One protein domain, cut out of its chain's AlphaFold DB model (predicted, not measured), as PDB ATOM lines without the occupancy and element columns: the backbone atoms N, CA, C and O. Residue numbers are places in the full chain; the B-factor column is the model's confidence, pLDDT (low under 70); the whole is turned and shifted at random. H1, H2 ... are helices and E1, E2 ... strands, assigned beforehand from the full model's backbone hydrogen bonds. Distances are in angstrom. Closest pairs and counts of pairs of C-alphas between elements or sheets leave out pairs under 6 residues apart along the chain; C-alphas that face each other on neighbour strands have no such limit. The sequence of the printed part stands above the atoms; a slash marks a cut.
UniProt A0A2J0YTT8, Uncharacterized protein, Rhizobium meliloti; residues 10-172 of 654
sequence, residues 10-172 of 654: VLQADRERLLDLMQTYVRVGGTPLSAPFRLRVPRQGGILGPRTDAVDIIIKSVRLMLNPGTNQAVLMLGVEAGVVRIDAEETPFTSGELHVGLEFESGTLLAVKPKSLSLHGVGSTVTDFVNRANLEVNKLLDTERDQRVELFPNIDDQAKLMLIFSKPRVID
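AT A GLANCE: This is residues 10 to 172 of the 654 residues of an uncharacterized protein of Rhizobium meliloti (UniProt A0A2J0YTT8). One long, twisted sheet of six strands, E2 to E7, curls round helix H2, while a second helix, H1, runs across another part of the same sheet. The long strands E3 and E4 bend sharply partway; E2 and E5 join them towards one end of the long axis, where the loop between E2 and E3 lies, and E6 joins E4 towards the other end, where E1, the small helix H3 and E8 lie. The printed part has 163 residues, with three named helices and eight named strands in the order E1 H1 E2 E3 E4 E5 E6 E7 H2 H3 E8, of the mixed class, helices and strands. The sheet is branched and its neighbour strands are antiparallel. The whole is compact, with a radius of gyration of the C-alphas of 17.5 A, yet elongated, spanning 56 by 34 by 24 A.

HOW THE PARTS SIT: E1, residues 10 to 14, pairs with no named strand and meets H1, residues 15 to 25, only through their tight link. H1 is on the sheet at a height of 6.0 A; its closest C-alpha pair with E3, residues 53 to 66, is Leu 19 and Leu 64, 6.0 A apart. E2, residues 37 to 42, and E3 form a hairpin, with N 39 and O 57 at 2.8 A, within hydrogen-bond range. E3 bends by 81 degrees at residue 60; E2 lies on one side of it and E4, residues 72 to 86, on the other side. E3 and E4 are a hairpin too, with N 58 and O 81 at 2.8 A and N 76 and O 63 at 2.8 A. E4 bends by 98 degrees at residue 81. E5, residues 89 to 93, lies beside its residues 81 to 86, and E6, residues 97 to 104, beside its residues 72 to 79, both on the side away from E3. E4 and E5 form a hairpin, with N 82 and O 93 at 2.9 A, and E2, E3, E4 and E5 make a meander, each strand the antiparallel neighbour of the one before. Between E4 and E6, N 77 and O 98 are 2.8 A apart. E7, residues 111 to 120, is a hairpin with E6, with N 99 and O 118 at 2.8 A, and it bends by 56 degrees at residue 115. The sheet curls round H2, residues 129 to 141; the closest C-alphas of H2 and E7 are those of Asn 138 and Leu 117, 4.9 A apart, and those of H2 and E2 are Leu 140 and Val 41, 6.4 A apart. Residues 149 to 150 pair antiparallel with residues 111 to 112 of E7. H3, residues 157 to 161, is not on the sheet, and no helix touches another. E8, residues 167 to 170, pairs with no named strand; it is near E1, and its closest C-alpha pair with E6 is Pro 168 and Phe 104, 6.2 A apart. In H1 and H3 each O i to N i+4 pair is within hydrogen-bond range; in H2 it is 6 of 9.

IN THESE COORDINATES: E1 begins with C-alpha 10 at (152.235, 170.812, 59.000) and is 13.6 A long. H1 measures 14.9 A, E2 16.4 A, E3 31.6 A, E4 30.1 A and E5 13.0 A. E6 is 21.7 A long and E7 25.9 A. H2 begins at C-alpha 129, (126.278, 180.540, 94.954), and measures 19.5 A. H3 measures 6.2 A, and E8, 9.9 A long, ends at C-alpha 170, (146.836, 177.849, 69.643).

THE WHOLE: The C-alphas farthest apart are those of Val 10 and Leu 48, 58.3 A. The printed part has no cut. The links H1 to E2 and H2 to H3 are long, with 11 and 15 residues. The mean pLDDT of the printed part is 84.0; residues 10 to 12, 45 to 51, 107, 109, 155 to 167 and 171 of the model are under 70.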
ATOM      1  N   VAL A  10     152.813 171.898  59.806       56.50
ATOM      2  CA  VAL A  10     152.235 170.812  59.000       56.50
ATOM      3  C   VAL A  10     150.746 170.989  58.767       56.50
ATOM      4  O   VAL A  10     150.262 170.595  57.711       56.50
ATOM      5  N   LEU A  11     150.009 171.599  59.701       61.06
ATOM      6  CA  LEU A  11     148.566 171.759  59.539       61.06
ATOM      7  C   LEU A  11     148.012 172.933  60.355       61.06
ATOM      8  O   LEU A  11     148.335 173.083  61.539       61.06
ATOM      9  N   GLN A  12     147.149 173.730  59.713       69.12
ATOM     10  CA  GLN A  12     146.301 174.740  60.350       69.12
ATOM     11  C   GLN A  12     144.897 174.180  60.532       69.12
ATOM     12  O   GLN A  12     144.334 173.622  59.592       69.12
ATOM     13  N   ALA A  13     144.312 174.379  61.708       70.56
ATOM     14  CA  ALA A  13     142.882 174.208  61.908       70.56
ATOM     15  C   ALA A  13     142.270 175.534  62.366       70.56
ATOM     16  O   ALA A  13     142.618 176.057  63.432       70.56
ATOM     17  N   ASP A  14     141.353 176.066  61.564       77.94
ATOM     18  CA  ASP A  14     140.657 177.306  61.886       77.94
ATOM     19  C   ASP A  14     139.571 177.078  62.935       77.94
ATOM     20  O   ASP A  14     138.932 176.024  63.008       77.94
ATOM     21  N   ARG A  15     139.329 178.102  63.751       86.50
ATOM     22  CA  ARG A  15     138.389 178.081  64.877       86.50
ATOM     23  C   ARG A  15     136.981 177.654  64.480       86.50
ATOM     24  O   ARG A  15     136.332 176.977  65.266       86.50
ATOM     25  N   GLU A  16     136.494 178.063  63.311       75.31
ATOM     26  CA  GLU A  16     135.147 177.698  62.851       75.31
ATOM     27  C   GLU A  16     135.068 176.210  62.533       75.31
ATOM     28  O   GLU A  16     134.197 175.514  63.046       75.31
ATOM     29  N   ARG A  17     136.067 175.682  61.817       78.38
ATOM     30  CA  ARG A  17     136.142 174.249  61.543       78.38
ATOM     31  C   ARG A  17     136.325 173.433  62.819       78.38
ATOM     32  O   ARG A  17     135.700 172.389  62.982       78.38
ATOM     33  N   LEU A  18     137.158 173.914  63.739       85.38
ATOM     34  CA  LEU A  18     137.314 173.318  65.064       85.38
ATOM     35  C   LEU A  18     135.997 173.308  65.834       85.38
ATOM     36  O   LEU A  18     135.679 172.301  66.460       85.38
ATOM     37  N   LEU A  19     135.231 174.399  65.777       92.19
ATOM     38  CA  LEU A  19     133.924 174.485  66.411       92.19
ATOM     39  C   LEU A  19     132.953 173.463  65.808       92.19
ATOM     40  O   LEU A  19     132.338 172.737  66.583       92.19
ATOM     41  N   ASP A  20     132.878 173.327  64.482       84.00
ATOM     42  CA  ASP A  20     132.028 172.321  63.822       84.00
ATOM     43  C   ASP A  20     132.372 170.893  64.277       84.00
ATOM     44  O   ASP A  20     131.496 170.094  64.634       84.00
ATOM     45  N   LEU A  21     133.668 170.566  64.304       85.88
ATOM     46  CA  LEU A  21     134.147 169.259  64.751       85.88
ATOM     47  C   LEU A  21     133.840 169.041  66.235       85.88
ATOM     48  O   LEU A  21     133.361 167.975  66.621       85.88
ATOM     49  N   MET A  22     134.049 170.054  67.078       93.44
ATOM     50  CA  MET A  22     133.710 169.978  68.498       93.44
ATOM     51  C   MET A  22     132.205 169.827  68.713       93.44
ATOM     52  O   MET A  22     131.797 169.035  69.556       93.44
ATOM     53  N   GLN A  23     131.369 170.514  67.935       92.12
ATOM     54  CA  GLN A  23     129.916 170.370  68.013       92.12
ATOM     55  C   GLN A  23     129.438 168.970  67.629       92.12
ATOM     56  O   GLN A  23     128.446 168.482  68.176       92.12
ATOM     57  N   THR A  24     130.178 168.323  66.731       90.06
ATOM     58  CA  THR A  24     129.903 166.966  66.257       90.06
ATOM     59  C   THR A  24     130.365 165.899  67.253       90.06
ATOM     60  O   THR A  24     129.631 164.944  67.516       90.06
ATOM     61  N   TYR A  25     131.573 166.044  67.808       92.62
ATOM     62  CA  TYR A  25     132.253 164.958  68.525       92.62
ATOM     63  C   TYR A  25     132.378 165.160  70.038       92.62
ATOM     64  O   TYR A  25     132.398 164.172  70.775       92.62
ATOM     65  N   VAL A  26     132.431 166.401  70.532       94.19
ATOM     66  CA  VAL A  26     132.513 166.672  71.975       94.19
ATOM     67  C   VAL A  26     131.123 166.560  72.599       94.19
ATOM     68  O   VAL A  26     130.120 167.001  72.034       94.19
ATOM     69  N   ARG A  27     131.065 165.957  73.790       94.25
ATOM     70  CA  ARG A  27     129.839 165.787  74.577       94.25
ATOM     71  C   ARG A  27     130.010 166.387  75.966       94.25
ATOM     72  O   ARG A  27     131.111 166.389  76.510       94.25
ATOM     73  N   VAL A  28     128.910 166.881  76.531       93.12
ATOM     74  CA  VAL A  28     128.822 167.340  77.927       93.12
ATOM     75  C   VAL A  28     127.615 166.656  78.562       93.12
ATOM     76  O   VAL A  28     126.495 166.810  78.069       93.12
ATOM     77  N   GLY A  29     127.829 165.855  79.608       89.69
ATOM     78  CA  GLY A  29     126.789 165.014  80.209       89.69
ATOM     79  C   GLY A  29     126.116 164.091  79.185       89.69
ATOM     80  O   GLY A  29     124.887 164.024  79.123       89.69
ATOM     81  N   GLY A  30     126.900 163.486  78.290       91.06
ATOM     82  CA  GLY A  30     126.448 162.641  77.176       91.06
ATOM     83  C   GLY A  30     125.760 163.378  76.015       91.06
ATOM     84  O   GLY A  30     125.491 162.776  74.970       91.06
ATOM     85  N   THR A  31     125.505 164.679  76.154       92.44
ATOM     86  CA  THR A  31     124.720 165.466  75.194       92.44
ATOM     87  C   THR A  31     125.631 166.082  74.122       92.44
ATOM     88  O   THR A  31     126.646 166.683  74.482       92.44
ATOM     89  N   PRO A  32     125.315 165.941  72.817       91.31
ATOM     90  CA  PRO A  32     126.061 166.604  71.745       91.31
ATOM     91  C   PRO A  32     125.822 168.121  71.762       91.31
ATOM     92  O   PRO A  32     124.767 168.584  72.192       91.31
ATOM     93  N   LEU A  33     126.772 168.901  71.248       93.06
ATOM     94  CA  LEU A  33     126.768 170.364  71.383       93.06
ATOM     95  C   LEU A  33     126.073 171.106  70.220       93.06
ATOM     96  O   LEU A  33     126.415 172.245  69.896       93.06
ATOM     97  N   SER A  34     125.071 170.481  69.600       90.50
ATOM     98  CA  SER A  34     124.253 171.099  68.549       90.50
ATOM     99  C   SER A  34     123.144 171.951  69.176       90.50
ATOM    100  O   SER A  34     122.110 171.424  69.582       90.50
ATOM    101  N   ALA A  35     123.360 173.263  69.293       89.56
ATOM    102  CA  ALA A  35     122.395 174.178  69.903       89.56
ATOM    103  C   ALA A  35     121.097 174.342  69.072       89.56
ATOM    104  O   ALA A  35     121.170 174.353  67.843       89.56
ATOM    105  N   PRO A  36     119.928 174.532  69.723       93.81
ATOM    106  CA  PRO A  36     119.729 174.537  71.174       93.81
ATOM    107  C   PRO A  36     119.671 173.121  71.776       93.81
ATOM    108  O   PRO A  36     119.134 172.198  71.168       93.81
ATOM    109  N   PHE A  37     120.181 172.949  73.000       95.12
ATOM    110  CA  PHE A  37     120.121 171.672  73.734       95.12
ATOM    111  C   PHE A  37     119.979 171.884  75.247       95.12
ATOM    112  O   PHE A  37     120.106 173.001  75.746       95.12
ATOM    113  N   ARG A  38     119.690 170.810  75.993       94.81
ATOM    114  CA  ARG A  38     119.442 170.852  77.442       94.81
ATOM    115  C   ARG A  38     120.419 169.953  78.193       94.81
ATOM    116  O   ARG A  38     120.590 168.799  77.817       94.81
ATOM    117  N   LEU A  39     121.008 170.470  79.266       95.00
ATOM    118  CA  LEU A  39     121.915 169.757  80.167       95.00
ATOM    119  C   LEU A  39     121.211 169.473  81.492       95.00
ATOM    120  O   LEU A  39     120.572 170.366  82.052       95.00
ATOM    121  N   ARG A  40     121.335 168.240  81.996       93.31
ATOM    122  CA  ARG A  40     120.731 167.810  83.263       93.31
ATOM    123  C   ARG A  40     121.715 167.011  84.105       93.31
ATOM    124  O   ARG A  40     122.343 166.089  83.594       93.31
ATOM    125  N   VAL A  41     121.793 167.323  85.397       89.56
ATOM    126  CA  VAL A  41     122.465 166.479  86.397       89.56
ATOM    127  C   VAL A  41     121.396 165.916  87.322       89.56
ATOM    128  O   VAL A  41     120.799 166.694  88.068       89.56
ATOM    129  N   PRO A  42     121.137 164.600  87.325       84.25
ATOM    130  CA  PRO A  42     120.187 164.026  88.263       84.25
ATOM    131  C   PRO A  42     120.712 164.193  89.690       84.25
ATOM    132  O   PRO A  42     121.866 163.879  89.989       84.25
ATOM    133  N   ARG A  43     119.860 164.662  90.605       81.38
ATOM    134  CA  ARG A  43     120.213 164.680  92.025       81.38
ATOM    135  C   ARG A  43     120.246 163.240  92.531       81.38
ATOM    136  O   ARG A  43     119.269 162.506  92.374       81.38
ATOM    137  N   GLN A  44     121.338 162.833  93.177       70.38
ATOM    138  CA  GLN A  44     121.366 161.581  93.938       70.38
ATOM    139  C   GLN A  44     120.485 161.745  95.187       70.38
ATOM    140  O   GLN A  44     120.945 162.118  96.262       70.38
ATOM    141  N   GLY A  45     119.174 161.569  95.017       58.31
ATOM    142  CA  GLY A  45     118.195 161.616  96.097       58.31
ATOM    143  C   GLY A  45     118.072 160.268  96.803       58.31
ATOM    144  O   GLY A  45     118.079 159.219  96.159       58.31
ATOM    145  N   GLY A  46     117.920 160.298  98.131       57.28
ATOM    146  CA  GLY A  46     117.531 159.128  98.919       57.28
ATOM    147  C   GLY A  46     116.179 158.551  98.471       57.28
ATOM    148  O   GLY A  46     115.375 159.237  97.845       57.28
ATOM    149  N   ILE A  47     115.933 157.288  98.829       64.00
ATOM    150  CA  ILE A  47     114.899 156.364  98.306       64.00
ATOM    151  C   ILE A  47     113.449 156.921  98.277       64.00
ATOM    152  O   ILE A  47     112.596 156.350  97.605       64.00
ATOM    153  N   LEU A  48     113.147 158.035  98.956       59.69
ATOM    154  CA  LEU A  48     111.779 158.522  99.196       59.69
ATOM    155  C   LEU A  48     111.475 159.952  98.696       59.69
ATOM    156  O   LEU A  48     110.370 160.437  98.922       59.69
ATOM    157  N   GLY A  49     112.406 160.642  98.024       57.84
ATOM    158  CA  GLY A  49     112.177 161.997  97.487       57.84
ATOM    159  C   GLY A  49     111.838 162.026  95.985       57.84
ATOM    160  O   GLY A  49     112.291 161.149  95.246       57.84
ATOM    161  N   PRO A  50     111.087 163.032  95.488       61.00
ATOM    162  CA  PRO A  50     110.896 163.227  94.051       61.00
ATOM    163  C   PRO A  50     112.249 163.460  93.361       61.00
ATOM    164  O   PRO A  50     113.047 164.291  93.802       61.00
ATOM    165  N   ARG A  51     112.510 162.722  92.273       64.62
ATOM    166  CA  ARG A  51     113.716 162.878  91.445       64.62
ATOM    167  C   ARG A  51     113.679 164.241  90.756       64.62
ATOM    168  O   ARG A  51     113.049 164.394  89.716       64.62
ATOM    169  N   THR A  52     114.319 165.227  91.367       80.25
ATOM    170  CA  THR A  52     114.580 166.537  90.767       80.25
ATOM    171  C   THR A  52     116.024 166.580  90.285       80.25
ATOM    172  O   THR A  52     116.902 165.972  90.897       80.25
ATOM    173  N   ASP A  53     116.283 167.266  89.176       85.69
ATOM    174  CA  ASP A  53     117.645 167.442  88.673       85.69
ATOM    175  C   ASP A  53     118.363 168.517  89.507       85.69
ATOM    176  O   ASP A  53     117.814 169.594  89.751       85.69
ATOM    177  N   ALA A  54     119.583 168.229  89.964       88.38
ATOM    178  CA  ALA A  54     120.441 169.180  90.673       88.38
ATOM    179  C   ALA A  54     120.826 170.368  89.776       88.38
ATOM    180  O   ALA A  54     120.919 171.502  90.238       88.38
ATOM    181  N   VAL A  55     120.986 170.113  88.477       92.06
ATOM    182  CA  VAL A  55     121.259 171.120  87.449       92.06
ATOM    183  C   VAL A  55     120.326 170.866  86.281       92.06
ATOM    184  O   VAL A  55     120.202 169.726  85.841       92.06
ATOM    185  N   ASP A  56     119.701 171.918  85.766       94.69
ATOM    186  CA  ASP A  56     118.832 171.852  84.599       94.69
ATOM    187  C   ASP A  56     118.959 173.139  83.779       94.69
ATOM    188  O   ASP A  56     118.495 174.192  84.213       94.69
ATOM    189  N   ILE A  57     119.655 173.086  82.640       95.75
ATOM    190  CA  ILE A  57     120.087 174.274  81.882       95.75
ATOM    191  C   ILE A  57     119.766 174.104  80.394       95.75
ATOM    192  O   ILE A  57     120.054 173.065  79.807       95.75
ATOM    193  N   ILE A  58     119.208 175.143  79.771       95.06
ATOM    194  CA  ILE A  58     118.962 175.252  78.329       95.06
ATOM    195  C   ILE A  58     120.054 176.121  77.702       95.06
ATOM    196  O   ILE A  58     120.267 177.268  78.105       95.06
ATOM    197  N   ILE A  59     120.735 175.569  76.701       97.06
ATOM    198  CA  ILE A  59     121.810 176.208  75.944       97.06
ATOM    199  C   ILE A  59     121.271 176.675  74.597       97.06
ATOM    200  O   ILE A  59     120.711 175.875  73.851       97.06
ATOM    201  N   LYS A  60     121.496 177.951  74.263       96.12
ATOM    202  CA  LYS A  60     121.068 178.571  72.992       96.12
ATOM    203  C   LYS A  60     122.170 178.692  71.945       96.12
ATOM    204  O   LYS A  60     121.875 178.816  70.764       96.12
ATOM    205  N   SER A  61     123.434 178.719  72.361       95.94
ATOM    206  CA  SER A  61     124.558 178.978  71.456       95.94
ATOM    207  C   SER A  61     125.837 178.332  71.964       95.94
ATOM    208  O   SER A  61     126.052 178.281  73.172       95.94
ATOM    209  N   VAL A  62     126.717 177.934  71.049       95.88
ATOM    210  CA  VAL A  62     128.063 177.432  71.354       95.88
ATOM    211  C   VAL A  62     129.067 178.302  70.616       95.88
ATOM    212  O   VAL A  62     128.882 178.600  69.439       95.88
ATOM    213  N   ARG A  63     130.112 178.743  71.312       95.75
ATOM    214  CA  ARG A  63     131.231 179.495  70.733       95.75
ATOM    215  C   ARG A  63     132.538 178.877  71.195       95.75
ATOM    216  O   ARG A  63     132.610 178.373  72.308       95.75
ATOM    217  N   LEU A  64     133.569 178.952  70.364       95.81
ATOM    218  CA  LEU A  64     134.918 178.516  70.710       95.81
ATOM    219  C   LEU A  64     135.810 179.738  70.930       95.81
ATOM    220  O   LEU A  64     135.857 180.632  70.088       95.81
ATOM    221  N   MET A  65     136.527 179.764  72.047       93.62
ATOM    222  CA  MET A  65     137.596 180.716  72.320       93.62
ATOM    223  C   MET A  65     138.910 179.946  72.410       93.62
ATOM    224  O   MET A  65     139.013 178.974  73.154       93.62
ATOM    225  N   LEU A  66     139.909 180.366  71.643       89.69
ATOM    226  CA  LEU A  66     141.243 179.780  71.677       89.69
ATOM    227  C   LEU A  66     142.161 180.679  72.513       89.69
ATOM    228  O   LEU A  66     142.081 181.899  72.375       89.69
ATOM    229  N   ASN A  67     143.020 180.097  73.359       85.50
ATOM    230  CA  ASN A  67     143.947 180.846  74.215       85.50
ATOM    231  C   ASN A  67     145.350 180.915  73.571       85.50
ATOM    232  O   ASN A  67     146.089 179.927  73.661       85.50
ATOM    233  N   PRO A  68     145.749 182.043  72.944       81.69
ATOM    234  CA  PRO A  68     146.993 182.145  72.177       81.69
ATOM    235  C   PRO A  68     148.239 181.743  72.966       81.69
ATOM    236  O   PRO A  68     148.374 182.064  74.146       81.69
ATOM    237  N   GLY A  69     149.155 181.033  72.309       72.50
ATOM    238  CA  GLY A  69     150.408 180.551  72.893       72.50
ATOM    239  C   GLY A  69     150.270 179.305  73.778       72.50
ATOM    240  O   GLY A  69     151.286 178.731  74.181       72.50
ATOM    241  N   THR A  70     149.049 178.842  74.058       84.75
ATOM    242  CA  THR A  70     148.775 177.659  74.895       84.75
ATOM    243  C   THR A  70     148.257 176.481  74.063       84.75
ATOM    244  O   THR A  70     148.062 176.596  72.857       84.75
ATOM    245  N   ASN A  71     148.017 175.331  74.694       88.31
ATOM    246  CA  ASN A  71     147.250 174.217  74.126       88.31
ATOM    247  C   ASN A  71     145.806 174.189  74.665       88.31
ATOM    248  O   ASN A  71     145.181 173.132  74.691       88.31
ATOM    249  N   GLN A  72     145.285 175.322  75.138       93.06
ATOM    250  CA  GLN A  72     143.984 175.398  75.796       93.06
ATOM    251  C   GLN A  72     142.955 176.131  74.939       93.06
ATOM    252  O   GLN A  72     143.259 177.101  74.242       93.06
ATOM    253  N   ALA A  73     141.708 175.691  75.045       95.44
ATOM    254  CA  ALA A  73     140.556 176.364  74.469       95.44
ATOM    255  C   ALA A  73     139.387 176.353  75.457       95.44
ATOM    256  O   ALA A  73     139.387 175.605  76.434       95.44
ATOM    257  N   VAL A  74     138.384 177.188  75.211       97.19
ATOM    258  CA  VAL A  74     137.160 177.252  76.008       97.19
ATOM    259  C   VAL A  74     135.959 177.208  75.073       97.19
ATOM    260  O   VAL A  74     135.817 178.073  74.207       97.19
ATOM    261  N   LEU A  75     135.073 176.229  75.260       97.12
ATOM    262  CA  LEU A  75     133.741 176.274  74.658       97.12
ATOM    263  C   LEU A  75     132.816 177.076  75.569       97.12
ATOM    264  O   LEU A  75     132.558 176.695  76.710       97.12
ATOM    265  N   MET A  76     132.314 178.190  75.052       97.25
ATOM    266  CA  MET A  76     131.366 179.067  75.723       97.25
ATOM    267  C   MET A  76     129.950 178.690  75.290       97.25
ATOM    268  O   MET A  76     129.546 178.923  74.146       97.25
ATOM    269  N   LEU A  77     129.191 178.102  76.209       97.31
ATOM    270  CA  LEU A  77     127.809 177.692  76.013       97.31
ATOM    271  C   LEU A  77     126.895 178.786  76.574       97.31
ATOM    272  O   LEU A  77     126.789 178.968  77.788       97.31
ATOM    273  N   GLY A  78     126.252 179.542  75.689       95.62
ATOM    274  CA  GLY A  78     125.335 180.610  76.077       95.62
ATOM    275  C   GLY A  78     124.066 180.029  76.686       95.62
ATOM    276  O   GLY A  78     123.388 179.229  76.036       95.62
ATOM    277  N   VAL A  79     123.728 180.444  77.908       95.94
ATOM    278  CA  VAL A  79     122.526 179.978  78.608       95.94
ATOM    279  C   VAL A  79     121.312 180.815  78.197       95.94
ATOM    280  O   VAL A  79     121.382 182.045  78.100       95.94
ATOM    281  N   GLU A  80     120.195 180.141  77.940       93.38
ATOM    282  CA  GLU A  80     118.875 180.754  77.753       93.38
ATOM    283  C   GLU A  80     118.090 180.798  79.065       93.38
ATOM    284  O   GLU A  80     117.573 181.840  79.456       93.38
ATOM    285  N   ALA A  81     118.039 179.669  79.766       92.88
ATOM    286  CA  ALA A  81     117.423 179.542  81.076       92.88
ATOM    287  C   ALA A  81     118.075 178.385  81.831       92.88
ATOM    288  O   ALA A  81     118.502 177.405  81.221       92.88
ATOM    289  N   GLY A  82     118.132 178.469  83.154       93.19
ATOM    290  CA  GLY A  82     118.643 177.384  83.975       93.19
ATOM    291  C   GLY A  82     118.142 177.439  85.406       93.19
ATOM    292  O   GLY A  82     117.736 178.489  85.904       93.19
ATOM    293  N   VAL A  83     118.171 176.290  86.067       93.38
ATOM    294  CA  VAL A  83     117.954 176.155  87.505       93.38
ATOM    295  C   VAL A  83     119.090 175.315  88.063       93.38
ATOM    296  O   VAL A  83     119.350 174.208  87.586       93.38
ATOM    297  N   VAL A  84     119.757 175.838  89.087       92.06
ATOM    298  CA  VAL A  84     120.693 175.065  89.908       92.06
ATOM    299  C   VAL A  84     120.079 174.932  91.295       92.06
ATOM    300  O   VAL A  84     119.656 175.920  91.902       92.06
ATOM    301  N   ARG A  85     119.989 173.692  91.773       90.31
ATOM    302  CA  ARG A  85     119.424 173.342  93.076       90.31
ATOM    303  C   ARG A  85     120.560 172.980  94.011       90.31
ATOM    304  O   ARG A  85     121.228 171.969  93.804       90.31
ATOM    305  N   ILE A  86     120.757 173.790  95.042       84.94
ATOM    306  CA  ILE A  86     121.807 173.580  96.036       84.94
ATOM    307  C   ILE A  86     121.134 173.455  97.399       84.94
ATOM    308  O   ILE A  86     120.384 174.332  97.817       84.94
ATOM    309  N   ASP A  87     121.351 172.331  98.081       83.44
ATOM    310  CA  ASP A  87     120.599 171.943  99.280       83.44
ATOM    311  C   ASP A  87     119.072 171.988  99.057       83.44
ATOM    312  O   ASP A  87     118.549 171.258  98.212       83.44
ATOM    313  N   ALA A  88     118.339 172.790  99.830       80.75
ATOM    314  CA  ALA A  88     116.895 172.975  99.704       80.75
ATOM    315  C   ALA A  88     116.517 174.195  98.843       80.75
ATOM    316  O   ALA A  88     115.330 174.446  98.643       80.75
ATOM    317  N   GLU A  89     117.498 174.952  98.344       84.56
ATOM    318  CA  GLU A  89     117.268 176.193  97.609       84.56
ATOM    319  C   GLU A  89     117.352 175.963  96.096       84.56
ATOM    320  O   GLU A  89     118.298 175.364  95.577       84.56
ATOM    321  N   GLU A  90     116.353 176.468  95.370       89.44
ATOM    322  CA  GLU A  90     116.354 176.517  93.908       89.44
ATOM    323  C   GLU A  90     116.688 177.936  93.458       89.44
ATOM    324  O   GLU A  90     115.975 178.883  93.792       89.44
ATOM    325  N   THR A  91     117.761 178.091  92.682       90.31
ATOM    326  CA  THR A  91     118.143 179.391  92.120       90.31
ATOM    327  C   THR A  91     117.947 179.366  90.603       90.31
ATOM    328  O   THR A  91     118.785 178.803  89.889       90.31
ATOM    329  N   PRO A  92     116.840 179.932  90.085       91.12
ATOM    330  CA  PRO A  92     116.642 180.094  88.652       91.12
ATOM    331  C   PRO A  92     117.467 181.264  88.106       91.12
ATOM    332  O   PRO A  92     117.673 182.270  88.786       91.12
ATOM    333  N   PHE A  93     117.886 181.164  86.849       89.06
ATOM    334  CA  PHE A  93     118.550 182.238  86.116       89.06
ATOM    335  C   PHE A  93     118.173 182.212  84.633       89.06
ATOM    336  O   PHE A  93     117.891 181.164  84.056       89.06
ATOM    337  N   THR A  94     118.152 183.391  84.015       87.56
ATOM    338  CA  THR A  94     117.707 183.617  82.623       87.56
ATOM    339  C   THR A  94     118.835 184.089  81.703       87.56
ATOM    340  O   THR A  94     118.612 184.459  80.554       87.56
ATOM    341  N   SER A  95     120.062 184.143  82.217       89.75
ATOM    342  CA  SER A  95     121.255 184.518  81.461       89.75
ATOM    343  C   SER A  95     122.501 183.977  82.154       89.75
ATOM    344  O   SER A  95     122.442 183.583  83.318       89.75
ATOM    345  N   GLY A  96     123.607 183.924  81.418       93.19
ATOM    346  CA  GLY A  96     124.884 183.393  81.877       93.19
ATOM    347  C   GLY A  96     125.565 182.580  80.783       93.19
ATOM    348  O   GLY A  96     125.056 182.448  79.664       93.19
ATOM    349  N   GLU A  97     126.720 182.023  81.117       95.44
ATOM    350  CA  GLU A  97     127.493 181.170  80.221       95.44
ATOM    351  C   GLU A  97     128.089 179.994  80.983       95.44
ATOM    352  O   GLU A  97     128.587 180.157  82.095       95.44
ATOM    353  N   LEU A  98     128.082 178.814  80.370       96.44
ATOM    354  CA  LEU A  98     128.903 177.695  80.816       96.44
ATOM    355  C   LEU A  98     130.194 177.666  79.998       96.44
ATOM    356  O   LEU A  98     130.158 177.701  78.773       96.44
ATOM    357  N   HIS A  99     131.333 177.617  80.671       97.44
ATOM    358  CA  HIS A  99     132.661 177.575  80.066       97.44
ATOM    359  C   HIS A  99     133.228 176.170  80.248       97.44
ATOM    360  O   HIS A  99     133.554 175.783  81.373       97.44
ATOM    361  N   VAL A 100     133.325 175.414  79.152       97.31
ATOM    362  CA  VAL A 100     133.989 174.104  79.108       97.31
ATOM    363  C   VAL A 100     135.458 174.340  78.758       97.31
ATOM    364  O   VAL A 100     135.772 174.688  77.620       97.31
ATOM    365  N   GLY A 101     136.361 174.168  79.718       97.31
ATOM    366  CA  GLY A 101     137.799 174.199  79.465       97.31
ATOM    367  C   GLY A 101     138.241 172.942  78.721       97.31
ATOM    368  O   GLY A 101     137.959 171.829  79.167       97.31
ATOM    369  N   LEU A 102     138.944 173.120  77.607       97.19
ATOM    370  CA  LEU A 102     139.498 172.065  76.766       97.19
ATOM    371  C   LEU A 102     141.024 172.163  76.722       97.19
ATOM    372  O   LEU A 102     141.586 173.259  76.709       97.19
ATOM    373  N   GLU A 103     141.682 171.015  76.623       95.94
ATOM    374  CA  GLU A 103     143.115 170.912  76.352       95.94
ATOM    375  C   GLU A 103     143.351 170.069  75.095       95.94
ATOM    376  O   GLU A 103     142.853 168.945  75.006       95.94
ATOM    377  N   PHE A 104     144.109 170.592  74.131       91.69
ATOM    378  CA  PHE A 104     144.548 169.836  72.961       91.69
ATOM    379  C   PHE A 104     145.637 168.827  73.349       91.69
ATOM    380  O   PHE A 104     146.622 169.170  74.014       91.69
ATOM    381  N   GLU A 105     145.470 167.580  72.914       89.00
ATOM    382  CA  GLU A 105     146.368 166.477  73.248       89.00
ATOM    383  C   GLU A 105     147.561 166.392  72.287       89.00
ATOM    384  O   GLU A 105     147.419 166.282  71.069       89.00
ATOM    385  N   SER A 106     148.759 166.415  72.870       79.94
ATOM    386  CA  SER A 106     150.031 166.225  72.166       79.94
ATOM    387  C   SER A 106     150.189 164.796  71.640       79.94
ATOM    388  O   SER A 106     149.679 163.856  72.242       79.94
ATOM    389  N   GLY A 107     150.918 164.621  70.534       69.12
ATOM    390  CA  GLY A 107     151.161 163.305  69.931       69.12
ATOM    391  C   GLY A 107     150.013 162.768  69.073       69.12
ATOM    392  O   GLY A 107     149.980 161.571  68.803       69.12
ATOM    393  N   THR A 108     149.048 163.606  68.675       70.06
ATOM    394  CA  THR A 108     147.852 163.178  67.925       70.06
ATOM    395  C   THR A 108     147.519 164.131  66.771       70.06
ATOM    396  O   THR A 108     147.871 165.309  66.824       70.06
ATOM    397  N   LEU A 109     146.833 163.620  65.735       64.12
ATOM    398  CA  LEU A 109     146.435 164.366  64.529       64.12
ATOM    399  C   LEU A 109     145.497 165.539  64.842       64.12
ATOM    400  O   LEU A 109     145.611 166.558  64.188       64.12
ATOM    401  N   LEU A 110     144.608 165.410  65.834       81.81
ATOM    402  CA  LEU A 110     143.907 166.500  66.528       81.81
ATOM    403  C   LEU A 110     142.912 165.872  67.520       81.81
ATOM    404  O   LEU A 110     141.873 165.334  67.122       81.81
ATOM    405  N   ALA A 111     143.213 165.938  68.813       89.69
ATOM    406  CA  ALA A 111     142.315 165.471  69.861       89.69
ATOM    407  C   ALA A 111     142.228 166.486  71.001       89.69
ATOM    408  O   ALA A 111     143.157 167.264  71.232       89.69
ATOM    409  N   VAL A 112     141.100 166.476  71.708       94.81
ATOM    410  CA  VAL A 112     140.867 167.345  72.865       94.81
ATOM    411  C   VAL A 112     140.428 166.550  74.082       94.81
ATOM    412  O   VAL A 112     139.791 165.505  73.963       94.81
ATOM    413  N   LYS A 113     140.757 167.079  75.259       96.44
ATOM    414  CA  LYS A 113     140.320 166.578  76.560       96.44
ATOM    415  C   LYS A 113     139.521 167.659  77.284       96.44
ATOM    416  O   LYS A 113     140.069 168.740  77.517       96.44
ATOM    417  N   PRO A 114     138.264 167.399  77.676       96.06
ATOM    418  CA  PRO A 114     137.544 168.262  78.604       96.06
ATOM    419  C   PRO A 114     138.231 168.265  79.975       96.06
ATOM    420  O   PRO A 114     138.554 167.207  80.513       96.06
ATOM    421  N   LYS A 115     138.464 169.449  80.546       95.81
ATOM    422  CA  LYS A 115     139.197 169.627  81.815       95.81
ATOM    423  C   LYS A 115     138.357 170.211  82.932       95.81
ATOM    424  O   LYS A 115     138.528 169.847  84.095       95.81
ATOM    425  N   SER A 116     137.478 171.142  82.597       95.38
ATOM    426  CA  SER A 116     136.678 171.859  83.581       95.38
ATOM    427  C   SER A 116     135.374 172.345  82.974       95.38
ATOM    428  O   SER A 116     135.292 172.588  81.771       95.38
ATOM    429  N   LEU A 117     134.362 172.499  83.820       96.00
ATOM    430  CA  LEU A 117     133.134 173.204  83.498       96.00
ATOM    431  C   LEU A 117     132.844 174.215  84.602       96.00
ATOM    432  O   LEU A 117     132.894 173.880  85.785       96.00
ATOM    433  N   SER A 118     132.553 175.453  84.216       95.69
ATOM    434  CA  SER A 118     132.224 176.532  85.153       95.69
ATOM    435  C   SER A 118     131.105 177.415  84.616       95.69
ATOM    436  O   SER A 118     130.961 177.580  83.410       95.69
ATOM    437  N   LEU A 119     130.300 177.960  85.515       94.69
ATOM    438  CA  LEU A 119     129.180 178.850  85.264       94.69
ATOM    439  C   LEU A 119     129.598 180.300  85.541       94.69
ATOM    440  O   LEU A 119     130.117 180.617  86.613       94.69
ATOM    441  N   HIS A 120     129.335 181.182  84.578       94.00
ATOM    442  CA  HIS A 120     129.708 182.597  84.592       94.00
ATOM    443  C   HIS A 120     128.501 183.494  84.333       94.00
ATOM    444  O   HIS A 120     127.538 183.098  83.676       94.00
ATOM    445  N   GLY A 121     128.568 184.732  84.829       87.19
ATOM    446  CA  GLY A 121     127.567 185.765  84.539       87.19
ATOM    447  C   GLY A 121     126.189 185.526  85.166       87.19
ATOM    448  O   GLY A 121     125.219 186.129  84.719       87.19
ATOM    449  N   VAL A 122     126.090 184.665  86.186       85.31
ATOM    450  CA  VAL A 122     124.837 184.381  86.898       85.31
ATOM    451  C   VAL A 122     124.796 185.146  88.219       85.31
ATOM    452  O   VAL A 122     125.678 184.990  89.062       85.31
ATOM    453  N   GLY A 123     123.764 185.972  88.409       78.94
ATOM    454  CA  GLY A 123     123.489 186.647  89.680       78.94
ATOM    455  C   GLY A 123     122.653 185.773  90.617       78.94
ATOM    456  O   GLY A 123     121.715 185.119  90.170       78.94
ATOM    457  N   SER A 124     122.969 185.773  91.915       79.44
ATOM    458  CA  SER A 124     122.184 185.086  92.951       79.44
ATOM    459  C   SER A 124     122.267 185.829  94.284       79.44
ATOM    460  O   SER A 124     123.266 186.486  94.576       79.44
ATOM    461  N   THR A 125     121.212 185.717  95.093       79.06
ATOM    462  CA  THR A 125     121.180 186.187  96.488       79.06
ATOM    463  C   THR A 125     121.748 185.162  97.470       79.06
ATOM    464  O   THR A 125     121.913 185.478  98.645       79.06
ATOM    465  N   VAL A 126     122.031 183.937  97.013       79.50
ATOM    466  CA  VAL A 126     122.605 182.867  97.837       79.50
ATOM    467  C   VAL A 126     124.099 183.126  98.033       79.50
ATOM    468  O   VAL A 126     124.852 183.295  97.069       79.50
ATOM    469  N   THR A 127     124.547 183.146  99.288       81.94
ATOM    470  CA  THR A 127     125.966 183.311  99.624       81.94
ATOM    471  C   THR A 127     126.788 182.195  98.986       81.94
ATOM    472  O   THR A 127     126.446 181.019  99.103       81.94
ATOM    473  N   ASP A 128     127.882 182.570  98.321       84.19
ATOM    474  CA  ASP A 128     128.800 181.637  97.656       84.19
ATOM    475  C   ASP A 128     128.156 180.792  96.535       84.19
ATOM    476  O   ASP A 128     128.663 179.737  96.150       84.19
ATOM    477  N   PHE A 129     127.030 181.262  95.980       87.44
ATOM    478  CA  PHE A 129     126.278 180.540  94.954       87.44
ATOM    479  C   PHE A 129     127.146 180.077  93.788       87.44
ATOM    480  O   PHE A 129     127.064 178.920  93.406       87.44
ATOM    481  N   VAL A 130     127.984 180.958  93.231       86.69
ATOM    482  CA  VAL A 130     128.783 180.652  92.035       86.69
ATOM    483  C   VAL A 130     129.735 179.485  92.290       86.69
ATOM    484  O   VAL A 130     129.802 178.572  91.474       86.69
ATOM    485  N   ASN A 131     130.419 179.452  93.437       89.44
ATOM    486  CA  ASN A 131     131.340 178.361  93.761       89.44
ATOM    487  C   ASN A 131     130.597 177.038  93.965       89.44
ATOM    488  O   ASN A 131     131.019 175.999  93.454       89.44
ATOM    489  N   ARG A 132     129.448 177.072  94.643       90.88
ATOM    490  CA  ARG A 132     128.618 175.880  94.869       90.88
ATOM    491  C   ARG A 132     127.948 175.384  93.584       90.88
ATOM    492  O   ARG A 132     127.921 174.186  93.329       90.88
ATOM    493  N   ALA A 133     127.467 176.294  92.742       90.19
ATOM    494  CA  ALA A 133     126.919 175.981  91.429       90.19
ATOM    495  C   ALA A 133     128.000 175.392  90.518       90.19
ATOM    496  O   ALA A 133     127.736 174.403  89.842       90.19
ATOM    497  N   ASN A 134     129.224 175.931  90.565       93.31
ATOM    498  CA  ASN A 134     130.383 175.379  89.868       93.31
ATOM    499  C   ASN A 134     130.666 173.933  90.284       93.31
ATOM    500  O   ASN A 134     130.910 173.103  89.415       93.31
ATOM    501  N   LEU A 135     130.570 173.597  91.576       92.12
ATOM    502  CA  LEU A 135     130.718 172.210  92.038       92.12
ATOM    503  C   LEU A 135     129.656 171.275  91.443       92.12
ATOM    504  O   LEU A 135     129.984 170.149  91.079       92.12
ATOM    505  N   GLU A 136     128.405 171.725  91.320       92.12
ATOM    506  CA  GLU A 136     127.320 170.911  90.758       92.12
ATOM    507  C   GLU A 136     127.403 170.779  89.232       92.12
ATOM    508  O   GLU A 136     127.294 169.668  88.713       92.12
ATOM    509  N   VAL A 137     127.639 171.870  88.494       92.56
ATOM    510  CA  VAL A 137     127.746 171.800  87.024       92.56
ATOM    511  C   VAL A 137     128.974 171.007  86.598       92.56
ATOM    512  O   VAL A 137     128.890 170.269  85.625       92.56
ATOM    513  N   ASN A 138     130.086 171.066  87.336       93.19
ATOM    514  CA  ASN A 138     131.307 170.336  86.986       93.19
ATOM    515  C   ASN A 138     131.126 168.806  87.003       93.19
ATOM    516  O   ASN A 138     131.894 168.110  86.339       93.19
ATOM    517  N   LYS A 139     130.071 168.301  87.664       92.06
ATOM    518  CA  LYS A 139     129.669 166.885  87.615       92.06
ATOM    519  C   LYS A 139     129.177 166.443  86.233       92.06
ATOM    520  O   LYS A 139     129.236 165.262  85.917       92.06
ATOM    521  N   LEU A 140     128.738 167.375  85.375       90.50
ATOM    522  CA  LEU A 140     128.388 167.088  83.971       90.50
ATOM    523  C   LEU A 140     129.578 166.588  83.147       90.50
ATOM    524  O   LEU A 140     129.366 166.083  82.051       90.50
ATOM    525  N   LEU A 141     130.806 166.779  83.632       93.06
ATOM    526  CA  LEU A 141     132.008 166.261  82.993       93.06
ATOM    527  C   LEU A 141     132.586 165.045  83.718       93.06
ATOM    528  O   LEU A 141     133.634 164.585  83.301       93.06
ATOM    529  N   ASP A 142     131.994 164.518  84.795       89.94
ATOM    530  CA  ASP A 142     132.651 163.457  85.582       89.94
ATOM    531  C   ASP A 142     132.983 162.215  84.743       89.94
ATOM    532  O   ASP A 142     134.007 161.571  84.969       89.94
ATOM    533  N   THR A 143     132.150 161.902  83.746       87.12
ATOM    534  CA  THR A 143     132.388 160.791  82.822       87.12
ATOM    535  C   THR A 143     133.324 161.146  81.671       87.12
ATOM    536  O   THR A 143     134.080 160.285  81.241       87.12
ATOM    537  N   GLU A 144     133.306 162.382  81.178       91.50
ATOM    538  CA  GLU A 144     134.039 162.835  79.989       91.50
ATOM    539  C   GLU A 144     135.364 163.537  80.311       91.50
ATOM    540  O   GLU A 144     136.174 163.789  79.416       91.50
ATOM    541  N   ARG A 145     135.605 163.886  81.576       94.38
ATOM    542  CA  ARG A 145     136.812 164.590  82.009       94.38
ATOM    543  C   ARG A 145     138.033 163.746  81.695       94.38
ATOM    544  O   ARG A 145     138.078 162.557  81.993       94.38
ATOM    545  N   ASP A 146     139.018 164.392  81.082       93.50
ATOM    546  CA  ASP A 146     140.259 163.777  80.615       93.50
ATOM    547  C   ASP A 146     140.081 162.662  79.569       93.50
ATOM    548  O   ASP A 146     141.085 162.141  79.070       93.50
ATOM    549  N   GLN A 147     138.845 162.338  79.162       94.62
ATOM    550  CA  GLN A 147     138.614 161.435  78.047       94.62
ATOM    551  C   GLN A 147     139.041 162.114  76.752       94.62
ATOM    552  O   GLN A 147     138.659 163.246  76.445       94.62
ATOM    553  N   ARG A 148     139.862 161.396  75.989       94.00
ATOM    554  CA  ARG A 148     140.301 161.818  74.666       94.00
ATOM    555  C   ARG A 148     139.114 161.788  73.710       94.00
ATOM    556  O   ARG A 148     138.512 160.738  73.500       94.00
ATOM    557  N   VAL A 149     138.845 162.924  73.079       92.94
ATOM    558  CA  VAL A 149     137.888 163.044  71.979       92.94
ATOM    559  C   VAL A 149     138.665 163.308  70.696       92.94
ATOM    560  O   VAL A 149     139.297 164.357  70.551       92.94
ATOM    561  N   GLU A 150     138.637 162.354  69.767       89.75
ATOM    562  CA  GLU A 150     139.206 162.550  68.433       89.75
ATOM    563  C   GLU A 150     138.290 163.446  67.604       89.75
ATOM    564  O   GLU A 150     137.101 163.160  67.463       89.75
ATOM    565  N   LEU A 151     138.844 164.518  67.033       86.75
ATOM    566  CA  LEU A 151     138.080 165.414  66.161       86.75
ATOM    567  C   LEU A 151     138.017 164.909  64.711       86.75
ATOM    568  O   LEU A 151     137.203 165.388  63.934       86.75
ATOM    569  N   PHE A 152     138.822 163.900  64.367       80.12
ATOM    570  CA  PHE A 152     138.795 163.213  63.075       80.12
ATOM    571  C   PHE A 152     138.765 161.684  63.248       80.12
ATOM    572  O   PHE A 152     139.720 160.994  62.880       80.12
ATOM    573  N   PRO A 153     137.686 161.119  63.816       74.50
ATOM    574  CA  PRO A 153     137.649 159.695  64.153       74.50
ATOM    575  C   PRO A 153     137.698 158.783  62.918       74.50
ATOM    576  O   PRO A 153     138.213 157.675  63.010       74.50
ATOM    577  N   ASN A 154     137.222 159.266  61.764       71.50
ATOM    578  CA  ASN A 154     137.076 158.489  60.527       71.50
ATOM    579  C   ASN A 154     138.319 158.487  59.622       71.50
ATOM    580  O   ASN A 154     138.266 157.923  58.531       71.50
ATOM    581  N   ILE A 155     139.406 159.157  60.014       62.06
ATOM    582  CA  ILE A 155     140.662 159.066  59.265       62.06
ATOM    583  C   ILE A 155     141.242 157.667  59.495       62.06
ATOM    584  O   ILE A 155     141.252 157.194  60.630       62.06
ATOM    585  N   ASP A 156     141.697 157.014  58.423       61.00
ATOM    586  CA  ASP A 156     142.368 155.714  58.501       61.00
ATOM    587  C   ASP A 156     143.530 155.787  59.508       61.00
ATOM    588  O   ASP A 156     144.306 156.749  59.510       61.00
ATOM    589  N   ASP A 157     143.663 154.781  60.371       52.81
ATOM    590  CA  ASP A 157     144.721 154.710  61.380       52.81
ATOM    591  C   ASP A 157     146.117 154.804  60.737       52.81
ATOM    592  O   ASP A 157     147.044 155.349  61.344       52.81
ATOM    593  N   GLN A 158     146.257 154.391  59.470       41.75
ATOM    594  CA  GLN A 158     147.483 154.570  58.685       41.75
ATOM    595  C   GLN A 158     147.809 156.047  58.413       41.75
ATOM    596  O   GLN A 158     148.958 156.473  58.554       41.75
ATOM    597  N   ALA A 159     146.802 156.854  58.078       44.53
ATOM    598  CA  ALA A 159     146.958 158.293  57.882       44.53
ATOM    599  C   ALA A 159     147.165 159.032  59.217       44.53
ATOM    600  O   ALA A 159     147.910 160.011  59.264       44.53
ATOM    601  N   LYS A 160     146.594 158.529  60.323       45.28
ATOM    602  CA  LYS A 160     146.864 159.041  61.682       45.28
ATOM    603  C   LYS A 160     148.317 158.790  62.120       45.28
ATOM    604  O   LYS A 160     148.922 159.672  62.725       45.28
ATOM    605  N   LEU A 161     148.887 157.626  61.794       42.47
ATOM    606  CA  LEU A 161     150.276 157.246  62.112       42.47
ATOM    607  C   LEU A 161     151.324 158.061  61.342       42.47
ATOM    608  O   LEU A 161     152.402 158.322  61.872       42.47
ATOM    609  N   MET A 162     151.008 158.491  60.117       39.59
ATOM    610  CA  MET A 162     151.887 159.360  59.321       39.59
ATOM    611  C   MET A 162     151.881 160.827  59.788       39.59
ATOM    612  O   MET A 162     152.755 161.597  59.395       39.59
ATOM    613  N   LEU A 163     150.931 161.214  60.646       46.00
ATOM    614  CA  LEU A 163     150.708 162.587  61.103       46.00
ATOM    615  C   LEU A 163     150.749 162.668  62.641       46.00
ATOM    616  O   LEU A 163     149.786 163.070  63.297       46.00
ATOM    617  N   ILE A 164     151.867 162.253  63.245       46.31
ATOM    618  CA  ILE A 164     152.093 162.404  64.691       46.31
ATOM    619  C   ILE A 164     152.714 163.777  64.953       46.31
ATOM    620  O   ILE A 164     153.900 163.994  64.715       46.31
ATOM    621  N   PHE A 165     151.918 164.702  65.486       54.09
ATOM    622  CA  PHE A 165     152.379 166.042  65.851       54.09
ATOM    623  C   PHE A 165     152.863 166.098  67.290       54.09
ATOM    624  O   PHE A 165     152.211 165.582  68.195       54.09
ATOM    625  N   SER A 166     153.994 166.758  67.526       54.75
ATOM    626  CA  SER A 166     154.598 166.843  68.857       54.75
ATOM    627  C   SER A 166     153.708 167.621  69.823       54.75
ATOM    628  O   SER A 166     153.489 167.154  70.937       54.75
ATOM    629  N   LYS A 167     153.216 168.804  69.429       68.25
ATOM    630  CA  LYS A 167     152.499 169.735  70.314       68.25
ATOM    631  C   LYS A 167     151.491 170.577  69.520       68.25
ATOM    632  O   LYS A 167     151.924 171.490  68.819       68.25
ATOM    633  N   PRO A 168     150.170 170.337  69.623       73.25
ATOM    634  CA  PRO A 168     149.189 171.310  69.162       73.25
ATOM    635  C   PRO A 168     149.343 172.598  69.975       73.25
ATOM    636  O   PRO A 168     149.419 172.559  71.209       73.25
ATOM    637  N   ARG A 169     149.378 173.747  69.300       77.81
ATOM    638  CA  ARG A 169     149.327 175.055  69.960       77.81
ATOM    639  C   ARG A 169     148.331 175.963  69.280       77.81
ATOM    640  O   ARG A 169     148.283 176.056  68.059       77.81
ATOM    641  N   VAL A 170     147.588 176.690  70.092       75.69
ATOM    642  CA  VAL A 170     146.836 177.849  69.643       75.69
ATOM    643  C   VAL A 170     147.841 178.920  69.229       75.69
ATOM    644  O   VAL A 170     148.600 179.414  70.066       75.69
ATOM    645  N   ILE A 171     147.855 179.272  67.948       68.62
ATOM    646  CA  ILE A 171     148.753 180.308  67.429       68.62
ATOM    647  C   ILE A 171     148.168 181.679  67.772       68.62
ATOM    648  O   ILE A 171     148.849 182.530  68.342       68.62
ATOM    649  N   ASP A 172     146.876 181.867  67.502       70.31
ATOM    650  CA  ASP A 172     146.135 183.083  67.819       70.31
ATOM    651  C   ASP A 172     144.659 182.797  68.147       70.31
ATOM    652  O   ASP A 172     144.252 181.659  68.356       70.31
TER     653      ASP A 172